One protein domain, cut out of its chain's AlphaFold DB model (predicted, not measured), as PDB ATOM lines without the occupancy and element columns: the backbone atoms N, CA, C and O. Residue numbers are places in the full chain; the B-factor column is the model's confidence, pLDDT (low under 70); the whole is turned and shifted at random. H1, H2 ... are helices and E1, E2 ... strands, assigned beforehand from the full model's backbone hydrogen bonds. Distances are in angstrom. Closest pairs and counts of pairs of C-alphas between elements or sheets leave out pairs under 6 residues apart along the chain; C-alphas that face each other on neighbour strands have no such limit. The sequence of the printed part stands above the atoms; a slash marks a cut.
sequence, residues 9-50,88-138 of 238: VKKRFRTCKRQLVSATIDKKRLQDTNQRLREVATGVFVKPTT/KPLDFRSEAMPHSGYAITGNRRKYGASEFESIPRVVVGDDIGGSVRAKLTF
ATOM      1  N   VAL A   9      62.965  -3.068 -50.201       89.19
ATOM      2  CA  VAL A   9      62.766  -1.638 -49.907       89.19
ATOM      3  C   VAL A   9      61.828  -0.984 -50.930       89.19
ATOM      4  O   VAL A   9      60.782  -0.467 -50.553       89.19
ATOM      5  N   LYS A  10      62.100  -1.107 -52.241       90.88
ATOM      6  CA  LYS A  10      61.195  -0.572 -53.279       90.88
ATOM      7  C   LYS A  10      59.816  -1.232 -53.257       90.88
ATOM      8  O   LYS A  10      58.827  -0.614 -53.642       90.88
ATOM      9  N   LYS A  11      59.714  -2.507 -52.865       91.56
ATOM     10  CA  LYS A  11      58.410  -3.173 -52.704       91.56
ATOM     11  C   LYS A  11      57.579  -2.513 -51.595       91.56
ATOM     12  O   LYS A  11      56.396  -2.306 -51.820       91.56
ATOM     13  N   ARG A  12      58.198  -2.125 -50.476       88.25
ATOM     14  CA  ARG A  12      57.529  -1.462 -49.343       88.25
ATOM     15  C   ARG A  12      57.049  -0.048 -49.672       88.25
ATOM     16  O   ARG A  12      55.887   0.264 -49.461       88.25
ATOM     17  N   PHE A  13      57.885   0.780 -50.295       90.25
ATOM     18  CA  PHE A  13      57.430   2.111 -50.723       90.25
ATOM     19  C   PHE A  13      56.282   2.035 -51.738       90.25
ATOM     20  O   PHE A  13      55.347   2.830 -51.685       90.25
ATOM     21  N   ARG A  14      56.285   1.025 -52.621       91.81
ATOM     22  CA  ARG A  14      55.149   0.774 -53.522       91.81
ATOM     23  C   ARG A  14      53.881   0.366 -52.776       91.81
ATOM     24  O   ARG A  14      52.806   0.754 -53.213       91.81
ATOM     25  N   THR A  15      53.974  -0.407 -51.694       90.50
ATOM     26  CA  THR A  15      52.790  -0.755 -50.894       90.50
ATOM     27  C   THR A  15      52.235   0.459 -50.157       90.50
ATOM     28  O   THR A  15      51.035   0.678 -50.246       90.50
ATOM     29  N   CYS A  16      53.087   1.299 -49.555       88.69
ATOM     30  CA  CYS A  16      52.651   2.561 -48.941       88.69
ATOM     31  C   CYS A  16      51.954   3.458 -49.974       88.69
ATOM     32  O   CYS A  16      50.849   3.938 -49.744       88.69
ATOM     33  N   LYS A  17      52.545   3.606 -51.173       91.25
ATOM     34  CA  LYS A  17      51.936   4.359 -52.282       91.25
ATOM     35  C   LYS A  17      50.548   3.831 -52.649       91.25
ATOM     36  O   LYS A  17      49.627   4.618 -52.824       91.25
ATOM     37  N   ARG A  18      50.390   2.508 -52.758       90.88
ATOM     38  CA  ARG A  18      49.091   1.885 -53.058       90.88
ATOM     39  C   ARG A  18      48.058   2.151 -51.972       90.88
ATOM     40  O   ARG A  18      46.914   2.390 -52.318       90.88
ATOM     41  N   GLN A  19      48.445   2.126 -50.697       87.56
ATOM     42  CA  GLN A  19      47.527   2.418 -49.593       87.56
ATOM     43  C   GLN A  19      46.995   3.849 -49.677       87.56
ATOM     44  O   GLN A  19      45.786   4.047 -49.599       87.56
ATOM     45  N   LEU A  20      47.874   4.827 -49.924       86.25
ATOM     46  CA  LEU A  20      47.455   6.219 -50.088       86.25
ATOM     47  C   LEU A  20      46.529   6.392 -51.299       86.25
ATOM     48  O   LEU A  20      45.465   6.987 -51.170       86.25
ATOM     49  N   VAL A  21      46.903   5.851 -52.464       88.44
ATOM     50  CA  VAL A  21      46.088   5.936 -53.691       88.44
ATOM     51  C   VAL A  21      44.733   5.258 -53.506       88.44
ATOM     52  O   VAL A  21      43.708   5.836 -53.854       88.44
ATOM     53  N   SER A  22      44.721   4.071 -52.901       87.81
ATOM     54  CA  SER A  22      43.494   3.327 -52.638       87.81
ATOM     55  C   SER A  22      42.552   4.114 -51.734       87.81
ATOM     56  O   SER A  22      41.367   4.224 -52.037       87.81
ATOM     57  N   ALA A  23      43.078   4.719 -50.667       84.06
ATOM     58  CA  ALA A  23      42.278   5.512 -49.746       84.06
ATOM     59  C   ALA A  23      41.761   6.817 -50.373       84.06
ATOM     60  O   ALA A  23      40.622   7.189 -50.125       84.06
ATOM     61  N   THR A  24      42.579   7.501 -51.178       83.00
ATOM     62  CA  THR A  24      42.280   8.860 -51.667       83.00
ATOM     63  C   THR A  24      41.523   8.900 -52.988       83.00
ATOM     64  O   THR A  24      40.669   9.766 -53.164       83.00
ATOM     65  N   ILE A  25      41.840   7.998 -53.918       86.25
ATOM     66  CA  ILE A  25      41.327   8.015 -55.291       86.25
ATOM     67  C   ILE A  25      40.345   6.867 -55.503       86.25
ATOM     68  O   ILE A  25      39.219   7.099 -55.941       86.25
ATOM     69  N   ASP A  26      40.761   5.635 -55.206       87.62
ATOM     70  CA  ASP A  26      39.978   4.459 -55.597       87.62
ATOM     71  C   ASP A  26      38.671   4.366 -54.801       87.62
ATOM     72  O   ASP A  26      37.622   4.122 -55.390       87.62
ATOM     73  N   LYS A  27      38.708   4.633 -53.486       86.31
ATOM     74  CA  LYS A  27      37.502   4.650 -52.641       86.31
ATOM     75  C   LYS A  27      36.449   5.641 -53.136       86.31
ATOM     76  O   LYS A  27      35.296   5.248 -53.269       86.31
ATOM     77  N   LYS A  28      36.850   6.870 -53.471       84.94
ATOM     78  CA  LYS A  28      35.930   7.899 -53.985       84.94
ATOM     79  C   LYS A  28      35.272   7.462 -55.283       84.94
ATOM     80  O   LYS A  28      34.058   7.447 -55.397       84.94
ATOM     81  N   ARG A  29      36.081   6.992 -56.235       86.69
ATOM     82  CA  ARG A  29      35.569   6.494 -57.518       86.69
ATOM     83  C   ARG A  29      34.583   5.348 -57.327       86.69
ATOM     84  O   ARG A  29      33.583   5.296 -58.030       86.69
ATOM     85  N   LEU A  30      34.866   4.443 -56.389       90.94
ATOM     86  CA  LEU A  30      33.963   3.345 -56.060       90.94
ATOM     87  C   LEU A  30      32.654   3.851 -55.442       90.94
ATOM     88  O   LEU A  30      31.590   3.386 -55.848       90.94
ATOM     89  N   GLN A  31      32.716   4.810 -54.514       89.25
ATOM     90  CA  GLN A  31      31.535   5.462 -53.938       89.25
ATOM     91  C   GLN A  31      30.681   6.121 -55.034       89.25
ATOM     92  O   GLN A  31      29.498   5.801 -55.128       89.25
ATOM     93  N   ASP A  32      31.285   6.903 -55.934       86.25
ATOM     94  CA  ASP A  32      30.585   7.551 -57.055       86.25
ATOM     95  C   ASP A  32      29.913   6.525 -57.973       86.25
ATOM     96  O   ASP A  32      28.761   6.680 -58.380       86.25
ATOM     97  N   THR A  33      30.623   5.443 -58.319       89.62
ATOM     98  CA  THR A  33      30.045   4.383 -59.155       89.62
ATOM     99  C   THR A  33      28.900   3.670 -58.452       89.62
ATOM    100  O   THR A  33      27.884   3.395 -59.083       89.62
ATOM    101  N   ASN A  34      29.023   3.416 -57.149       94.12
ATOM    102  CA  ASN A  34      27.971   2.777 -56.368       94.12
ATOM    103  C   ASN A  34      26.741   3.677 -56.247       94.12
ATOM    104  O   ASN A  34      25.621   3.182 -56.346       94.12
ATOM    105  N   GLN A  35      26.932   4.986 -56.075       90.75
ATOM    106  CA  GLN A  35      25.839   5.950 -56.056       90.75
ATOM    107  C   GLN A  35      25.092   5.959 -57.395       90.75
ATOM    108  O   GLN A  35      23.878   5.780 -57.411       90.75
ATOM    109  N   ARG A  36      25.814   6.027 -58.519       87.88
ATOM    110  CA  ARG A  36      25.209   5.954 -59.861       87.88
ATOM    111  C   ARG A  36      24.440   4.657 -60.088       87.88
ATOM    112  O   ARG A  36      23.375   4.667 -60.693       87.88
ATOM    113  N   LEU A  37      24.964   3.527 -59.608       92.38
ATOM    114  CA  LEU A  37      24.265   2.244 -59.703       92.38
ATOM    115  C   LEU A  37      22.968   2.236 -58.883       92.38
ATOM    116  O   LEU A  37      21.976   1.671 -59.337       92.38
ATOM    117  N   ARG A  38      22.951   2.880 -57.709       93.88
ATOM    118  CA  ARG A  38      21.735   3.033 -56.893       93.88
ATOM    119  C   ARG A  38      20.700   3.913 -57.590       93.88
ATOM    120  O   ARG A  38      19.544   3.520 -57.664       93.88
ATOM    121  N   GLU A  39      21.120   5.041 -58.154       90.62
ATOM    122  CA  GLU A  39      20.261   5.941 -58.936       90.62
ATOM    123  C   GLU A  39      19.611   5.207 -60.123       90.62
ATOM    124  O   GLU A  39      18.388   5.218 -60.276       90.62
ATOM    125  N   VAL A  40      20.404   4.442 -60.884       93.25
ATOM    126  CA  VAL A  40      19.896   3.580 -61.967       93.25
ATOM    127  C   VAL A  40      18.888   2.553 -61.449       93.25
ATOM    128  O   VAL A  40      17.841   2.369 -62.066       93.25
ATOM    129  N   ALA A  41      19.164   1.907 -60.313       95.06
ATOM    130  CA  ALA A  41      18.256   0.921 -59.724       95.06
ATOM    131  C   ALA A  41      16.919   1.537 -59.272       95.06
ATOM    132  O   ALA A  41      15.886   0.885 -59.378       95.06
ATOM    133  N   THR A  42      16.922   2.794 -58.819       96.00
ATOM    134  CA  THR A  42      15.696   3.541 -58.478       96.00
ATOM    135  C   THR A  42      14.922   4.052 -59.698       96.00
ATOM    136  O   THR A  42      13.831   4.592 -59.545       96.00
ATOM    137  N   GLY A  43      15.471   3.906 -60.909       94.25
ATOM    138  CA  GLY A  43      14.888   4.442 -62.143       94.25
ATOM    139  C   GLY A  43      15.127   5.943 -62.355       94.25
ATOM    140  O   GLY A  43      14.735   6.484 -63.387       94.25
ATOM    141  N   VAL A  44      15.809   6.618 -61.425       87.19
ATOM    142  CA  VAL A  44      16.169   8.036 -61.521       87.19
ATOM    143  C   VAL A  44      17.565   8.139 -62.131       87.19
ATOM    144  O   VAL A  44      18.563   8.246 -61.429       87.19
ATOM    145  N   PHE A  45      17.666   8.071 -63.459       83.00
ATOM    146  CA  PHE A  45      18.948   8.280 -64.135       83.00
ATOM    147  C   PHE A  45      19.168   9.765 -64.435       83.00
ATOM    148  O   PHE A  45      18.707  10.282 -65.453       83.00
ATOM    149  N   VAL A  46      19.913  10.453 -63.567       79.69
ATOM    150  CA  VAL A  46      20.371  11.820 -63.839       79.69
ATOM    151  C   VAL A  46      21.736  11.750 -64.507       79.69
ATOM    152  O   VAL A  46      22.753  11.438 -63.887       79.69
ATOM    153  N   LYS A  47      21.783  12.051 -65.807       82.88
ATOM    154  CA  LYS A  47      23.062  12.225 -66.496       82.88
ATOM    155  C   LYS A  47      23.736  13.482 -65.931       82.88
ATOM    156  O   LYS A  47      23.142  14.553 -66.043       82.88
ATOM    157  N   PRO A  48      24.960  13.399 -65.379       79.19
ATOM    158  CA  PRO A  48      25.639  14.582 -64.876       79.19
ATOM    159  C   PRO A  48      25.882  15.553 -66.034       79.19
ATOM    160  O   PRO A  48      26.560  15.222 -67.012       79.19
ATOM    161  N   THR A  49      25.298  16.743 -65.938       83.69
ATOM    162  CA  THR A  49      25.489  17.831 -66.895       83.69
ATOM    163  C   THR A  49      26.883  18.408 -66.706       83.69
ATOM    164  O   THR A  49      27.223  18.958 -65.662       83.69
ATOM    165  N   THR A  50      27.728  18.272 -67.725       83.19
ATOM    166  CA  THR A  50      29.025  18.950 -67.744       83.19
ATOM    167  C   THR A  50      28.806  20.428 -68.064       83.19
ATOM    168  O   THR A  50      28.172  20.706 -69.088       83.19
ATOM    169  N   LYS A  88      45.822  19.987 -53.039       62.97
ATOM    170  CA  LYS A  88      47.255  19.798 -53.231       62.97
ATOM    171  C   LYS A  88      47.451  18.494 -54.013       62.97
ATOM    172  O   LYS A  88      46.864  17.478 -53.624       62.97
ATOM    173  N   PRO A  89      48.243  18.505 -55.098       70.50
ATOM    174  CA  PRO A  89      48.532  17.288 -55.837       70.50
ATOM    175  C   PRO A  89      49.094  16.243 -54.871       70.50
ATOM    176  O   PRO A  89      49.836  16.583 -53.947       70.50
ATOM    177  N   LEU A  90      48.709  14.981 -55.070       80.56
ATOM    178  CA  LEU A  90      49.122  13.889 -54.193       80.56
ATOM    179  C   LEU A  90      50.656  13.848 -54.103       80.56
ATOM    180  O   LEU A  90      51.329  13.566 -55.099       80.56
ATOM    181  N   ASP A  91      51.206  14.120 -52.919       84.88
ATOM    182  CA  ASP A  91      52.649  14.070 -52.707       84.88
ATOM    183  C   ASP A  91      53.086  12.626 -52.421       84.88
ATOM    184  O   ASP A  91      52.606  11.974 -51.495       84.88
ATOM    185  N   PHE A  92      53.996  12.113 -53.250       86.75
ATOM    186  CA  PHE A  92      54.556  10.766 -53.127       86.75
ATOM    187  C   PHE A  92      55.958  10.745 -52.513       86.75
ATOM    188  O   PHE A  92      56.597   9.685 -52.492       86.75
ATOM    189  N   ARG A  93      56.467  11.888 -52.039       87.38
ATOM    190  CA  ARG A  93      57.701  11.942 -51.250       87.38
ATOM    191  C   ARG A  93      57.533  11.107 -49.989       87.38
ATOM    192  O   ARG A  93      56.454  11.045 -49.407       87.38
ATOM    193  N   SER A  94      58.603  10.445 -49.556       83.19
ATOM    194  CA  SER A  94      58.551   9.581 -48.373       83.19
ATOM    195  C   SER A  94      58.049  10.331 -47.142       83.19
ATOM    196  O   SER A  94      57.275   9.766 -46.390       83.19
ATOM    197  N   GLU A  95      58.400  11.599 -46.969       83.75
ATOM    198  CA  GLU A  95      57.988  12.415 -45.817       83.75
ATOM    199  C   GLU A  95      56.466  12.590 -45.705       83.75
ATOM    200  O   GLU A  95      55.920  12.524 -44.611       83.75
ATOM    201  N   ALA A  96      55.771  12.746 -46.835       83.50
ATOM    202  CA  ALA A  96      54.321  12.934 -46.877       83.50
ATOM    203  C   ALA A  96      53.536  11.611 -46.817       83.50
ATOM    204  O   ALA A  96      52.323  11.599 -46.605       83.50
ATOM    205  N   MET A  97      54.215  10.484 -47.043       82.44
ATOM    206  CA  MET A  97      53.581   9.181 -47.184       82.44
ATOM    207  C   MET A  97      53.373   8.507 -45.818       82.44
ATOM    208  O   MET A  97      54.345   8.205 -45.122       82.44
ATOM    209  N   PRO A  98      52.135   8.124 -45.477       74.19
ATOM    210  CA  PRO A  98      51.865   7.312 -44.301       74.19
ATOM    211  C   PRO A  98      52.581   5.969 -44.425       74.19
ATOM    212  O   PRO A  98      52.601   5.328 -45.482       74.19
ATOM    213  N   HIS A  99      53.202   5.559 -43.326       78.69
ATOM    214  CA  HIS A  99      53.988   4.335 -43.188       78.69
ATOM    215  C   HIS A  99      55.328   4.269 -43.939       78.69
ATOM    216  O   HIS A  99      55.995   3.229 -43.905       78.69
ATOM    217  N   SER A 100      55.764   5.344 -44.595       84.38
ATOM    218  CA  SER A 100      57.068   5.388 -45.269       84.38
ATOM    219  C   SER A 100      58.241   5.205 -44.298       84.38
ATOM    220  O   SER A 100      59.196   4.499 -44.627       84.38
ATOM    221  N   GLY A 101      58.134   5.760 -43.085       83.19
ATOM    222  CA  GLY A 101      59.126   5.620 -42.019       83.19
ATOM    223  C   GLY A 101      59.363   4.157 -41.652       83.19
ATOM    224  O   GLY A 101      60.498   3.741 -41.423       83.19
ATOM    225  N   TYR A 102      58.323   3.321 -41.753       82.12
ATOM    226  CA  TYR A 102      58.450   1.896 -41.463       82.12
ATOM    227  C   TYR A 102      59.006   1.066 -42.628       82.12
ATOM    228  O   TYR A 102      59.339  -0.113 -42.460       82.12
ATOM    229  N   ALA A 103      59.136   1.657 -43.821       83.00
ATOM    230  CA  ALA A 103      59.608   0.966 -45.014       83.00
ATOM    231  C   ALA A 103      61.137   0.763 -45.040       83.00
ATOM    232  O   ALA A 103      61.627  -0.062 -45.829       83.00
ATOM    233  N   ILE A 104      61.881   1.450 -44.168       81.94
ATOM    234  CA  ILE A 104      63.349   1.472 -44.130       81.94
ATOM    235  C   ILE A 104      63.932   0.096 -43.744       81.94
ATOM    236  O   ILE A 104      63.306  -0.744 -43.084       81.94
ATOM    237  N   THR A 105      65.135  -0.187 -44.242       76.19
ATOM    238  CA  THR A 105      65.894  -1.403 -43.916       76.19
ATOM    239  C   THR A 105      66.294  -1.385 -42.439       76.19
ATOM    240  O   THR A 105      66.760  -0.364 -41.962       76.19
ATOM    241  N   GLY A 106      66.113  -2.497 -41.722       78.44
ATOM    242  CA  GLY A 106      66.382  -2.574 -40.275       78.44
ATOM    243  C   GLY A 106      65.165  -2.290 -39.395       78.44
ATOM    244  O   GLY A 106      65.139  -2.721 -38.250       78.44
ATOM    245  N   ASN A 107      64.109  -1.686 -39.945       78.94
ATOM    246  CA  ASN A 107      62.921  -1.413 -39.154       78.94
ATOM    247  C   ASN A 107      62.102  -2.683 -38.833       78.94
ATOM    248  O   ASN A 107      62.008  -3.609 -39.662       78.94
ATOM    249  N   ARG A 108      61.502  -2.710 -37.634       76.12
ATOM    250  CA  ARG A 108      60.720  -3.838 -37.104       76.12
ATOM    251  C   ARG A 108      59.528  -4.129 -38.024       76.12
ATOM    252  O   ARG A 108      58.907  -3.229 -38.587       76.12
ATOM    253  N   ARG A 109      59.275  -5.420 -38.272       69.12
ATOM    254  CA  ARG A 109      58.277  -5.897 -39.259       69.12
ATOM    255  C   ARG A 109      57.012  -6.465 -38.633       69.12
ATOM    256  O   ARG A 109      56.027  -6.641 -39.339       69.12
ATOM    257  N   LYS A 110      57.090  -6.830 -37.357       77.56
ATOM    258  CA  LYS A 110      55.995  -7.387 -36.576       77.56
ATOM    259  C   LYS A 110      55.692  -6.350 -35.509       77.56
ATOM    260  O   LYS A 110      56.549  -6.121 -34.660       77.56
ATOM    261  N   TYR A 111      54.547  -5.704 -35.640       78.88
ATOM    262  CA  TYR A 111      54.017  -4.825 -34.612       78.88
ATOM    263  C   TYR A 111      53.004  -5.618 -33.793       78.88
ATOM    264  O   TYR A 111      52.367  -6.535 -34.325       78.88
ATOM    265  N   GLY A 112      52.914  -5.327 -32.499       81.56
ATOM    266  CA  GLY A 112      51.809  -5.814 -31.672       81.56
ATOM    267  C   GLY A 112      50.477  -5.225 -32.147       81.56
ATOM    268  O   GLY A 112      50.471  -4.231 -32.870       81.56
ATOM    269  N   ALA A 113      49.350  -5.825 -31.758       78.62
ATOM    270  CA  ALA A 113      48.024  -5.303 -32.111       78.62
ATOM    271  C   ALA A 113      47.832  -3.851 -31.622       78.62
ATOM    272  O   ALA A 113      47.455  -2.995 -32.416       78.62
ATOM    273  N   SER A 114      48.244  -3.560 -30.386       78.19
ATOM    274  CA  SER A 114      48.244  -2.209 -29.802       78.19
ATOM    275  C   SER A 114      49.139  -1.224 -30.565       78.19
ATOM    276  O   SER A 114      48.782  -0.078 -30.819       78.19
ATOM    277  N   GLU A 115      50.308  -1.675 -31.019       73.44
ATOM    278  CA  GLU A 115      51.198  -0.845 -31.831       73.44
ATOM    279  C   GLU A 115      50.586  -0.553 -33.215       73.44
ATOM    280  O   GLU A 115      50.791   0.529 -33.754       73.44
ATOM    281  N   PHE A 116      49.801  -1.471 -33.793       70.50
ATOM    282  CA  PHE A 116      49.133  -1.266 -35.086       70.50
ATOM    283  C   PHE A 116      48.055  -0.172 -35.077       70.50
ATOM    284  O   PHE A 116      47.707   0.327 -36.154       70.50
ATOM    285  N   GLU A 117      47.528   0.187 -33.911       75.56
ATOM    286  CA  GLU A 117      46.566   1.282 -33.728       75.56
ATOM    287  C   GLU A 117      47.273   2.637 -33.663       75.56
ATOM    288  O   GLU A 117      46.819   3.609 -34.268       75.56
ATOM    289  N   SER A 118      48.455   2.668 -33.039       71.81
ATOM    290  CA  SER A 118      49.315   3.859 -32.990       71.81
ATOM    291  C   SER A 118      49.916   4.235 -34.350       71.81
ATOM    292  O   SER A 118      50.327   5.376 -34.572       71.81
ATOM    293  N   ILE A 119      49.980   3.279 -35.282       72.62
ATOM    294  CA  ILE A 119      50.477   3.529 -36.630       72.62
ATOM    295  C   ILE A 119      49.420   4.356 -37.386       72.62
ATOM    296  O   ILE A 119      48.313   3.862 -37.619       72.62
ATOM    297  N   PRO A 120      49.763   5.563 -37.870       66.44
ATOM    298  CA  PRO A 120      48.790   6.472 -38.457       66.44
ATOM    299  C   PRO A 120      48.218   5.871 -39.738       66.44
ATOM    300  O   PRO A 120      48.951   5.611 -40.697       66.44
ATOM    301  N   ARG A 121      46.906   5.633 -39.757       67.44
ATOM    302  CA  ARG A 121      46.210   5.113 -40.936       67.44
ATOM    303  C   ARG A 121      45.764   6.272 -41.813       67.44
ATOM    304  O   ARG A 121      45.429   7.351 -41.336       67.44
ATOM    305  N   VAL A 122      45.719   6.031 -43.121       64.56
ATOM    306  CA  VAL A 122      45.029   6.950 -44.034       64.56
ATOM    307  C   VAL A 122      43.544   6.702 -43.913       64.56
ATOM    308  O   VAL A 122      42.985   5.855 -44.617       64.56
ATOM    309  N   VAL A 123      42.915   7.435 -43.008       60.03
ATOM    310  CA  VAL A 123      41.470   7.586 -43.014       60.03
ATOM    311  C   VAL A 123      41.184   8.835 -43.835       60.03
ATOM    312  O   VAL A 123      41.556   9.949 -43.475       60.03
ATOM    313  N   VAL A 124      40.602   8.632 -45.013       57.28
ATOM    314  CA  VAL A 124      39.958   9.727 -45.732       57.28
ATOM    315  C   VAL A 124      38.612   9.889 -45.051       57.28
ATOM    316  O   VAL A 124      37.819   8.955 -45.100       57.28
ATOM    317  N   GLY A 125      38.427  11.001 -44.335       51.47
ATOM    318  CA  GLY A 125      37.137  11.330 -43.743       51.47
ATOM    319  C   GLY A 125      36.078  11.422 -44.836       51.47
ATOM    320  O   GLY A 125      36.355  11.953 -45.918       51.47
ATOM    321  N   ASP A 126      34.892  10.889 -44.557       44.97
ATOM    322  CA  ASP A 126      33.692  11.130 -45.352       44.97
ATOM    323  C   ASP A 126      33.222  12.569 -45.065       44.97
ATOM    324  O   ASP A 126      32.219  12.806 -44.400       44.97
ATOM    325  N   ASP A 127      34.011  13.561 -45.486       41.62
ATOM    326  CA  ASP A 127      33.663  14.964 -45.291       41.62
ATOM    327  C   ASP A 127      32.546  15.330 -46.282       41.62
ATOM    328  O   ASP A 127      32.777  15.500 -47.487       41.62
ATOM    329  N   ILE A 128      31.329  15.479 -45.749       38.97
ATOM    330  CA  ILE A 128      30.180  16.160 -46.360       38.97
ATOM    331  C   ILE A 128      30.600  17.623 -46.611       38.97
ATOM    332  O   ILE A 128      30.325  18.510 -45.811       38.97
ATOM    333  N   GLY A 129      31.389  17.888 -47.654       37.19
ATOM    334  CA  GLY A 129      31.943  19.235 -47.856       37.19
ATOM    335  C   GLY A 129      33.146  19.387 -48.787       37.19
ATOM    336  O   GLY A 129      33.791  20.431 -48.759       37.19
ATOM    337  N   GLY A 130      33.485  18.392 -49.612       37.38
ATOM    338  CA  GLY A 130      34.372  18.588 -50.775       37.38
ATOM    339  C   GLY A 130      35.859  18.861 -50.492       37.38
ATOM    340  O   GLY A 130      36.630  19.046 -51.430       37.38
ATOM    341  N   SER A 131      36.313  18.834 -49.236       37.62
ATOM    342  CA  SER A 131      37.724  19.023 -48.873       37.62
ATOM    343  C   SER A 131      38.304  17.753 -48.272       37.62
ATOM    344  O   SER A 131      38.247  17.541 -47.069       37.62
ATOM    345  N   VAL A 132      38.919  16.902 -49.097       42.50
ATOM    346  CA  VAL A 132      39.662  15.756 -48.561       42.50
ATOM    347  C   VAL A 132      41.039  16.205 -48.124       42.50
ATOM    348  O   VAL A 132      42.019  16.165 -48.869       42.50
ATOM    349  N   ARG A 133      41.112  16.606 -46.859       39.53
ATOM    350  CA  ARG A 133      42.370  16.601 -46.132       39.53
ATOM    351  C   ARG A 133      42.565  15.168 -45.648       39.53
ATOM    352  O   ARG A 133      41.827  14.706 -44.787       39.53
ATOM    353  N   ALA A 134      43.542  14.453 -46.206       42.12
ATOM    354  CA  ALA A 134      44.013  13.213 -45.597       42.12
ATOM    355  C   ALA A 134      44.585  13.579 -44.219       42.12
ATOM    356  O   ALA A 134      45.733  14.003 -44.102       42.12
ATOM    357  N   LYS A 135      43.742  13.523 -43.190       44.69
ATOM    358  CA  LYS A 135      44.174  13.661 -41.810       44.69
ATOM    359  C   LYS A 135      44.788  12.320 -41.435       44.69
ATOM    360  O   LYS A 135      44.166  11.274 -41.592       44.69
ATOM    361  N   LEU A 136      46.041  12.352 -40.993       44.16
ATOM    362  CA  LEU A 136      46.621  11.226 -40.276       44.16
ATOM    363  C   LEU A 136      45.894  11.192 -38.937       44.16
ATOM    364  O   LEU A 136      46.211  11.970 -38.043       44.16
ATOM    365  N   THR A 137      44.853  10.376 -38.844       45.59
ATOM    366  CA  THR A 137      44.193  10.129 -37.572       45.59
ATOM    367  C   THR A 137      44.916   8.978 -36.893       45.59
ATOM    368  O   THR A 137      45.178   7.923 -37.485       45.59
ATOM    369  N   PHE A 138      45.306   9.216 -35.648       43.22
ATOM    370  CA  PHE A 138      45.609   8.141 -34.721       43.22
ATOM    371  C   PHE A 138      44.265   7.519 -34.348       43.22
ATOM    372  O   PHE A 138      43.299   8.251 -34.126       43.22
TER     373      PHE A 138
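What this domain is: This is residues 9 to 50 and 88 to 138 of the 238 residues of an uncharacterized protein of Perkinsus olseni (UniProt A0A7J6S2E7). A tiny sheet, E1 and E2, lies beside one long kinked helix, H1, whose far part sticks out at residues 29 to 35 and 38 to 41. Loops and short H2 make up the rest. The 93 printed residues run H1, H2, E1, E2, mostly helix, with 45 in named elements. The whole is loose, radius of gyration of the C-alphas 17.3 A, and only just elongated, spanning 56 by 28 by 24 A.

How they stand to each other: E1, residues 121 to 123, and E2, residues 135 to 137, meet only at a point, C-alphas 122 and 136 facing each other at 5.9 A. The closest C-alphas of E1 and H1, residues 9 to 41, are Val 122 and Ala 23, 6.5 A. H2, residues 113 to 118, is apart from H1 and E2. O i to N i+4 pairs within hydrogen-bond range are 26 of 29 in H1 and 0 of 2 in H2, where 3 of 3 O i to N i+3 pairs are.

Where its parts are: H1 spans 45.7 A from C-alpha 9 at (62.766, -1.638, -49.907), with a kink of 37 degrees near residue 22. E2 ends at C-alpha 137 (44.193, 10.129, -37.572).

The domain as a whole: Residues 51 to 87 are cut out, a 23.3 A gap between C-alphas 50 and 88. E1 to E2 is a long link. pLDDT is under 70 at residues 88, 109 and 120 to 138.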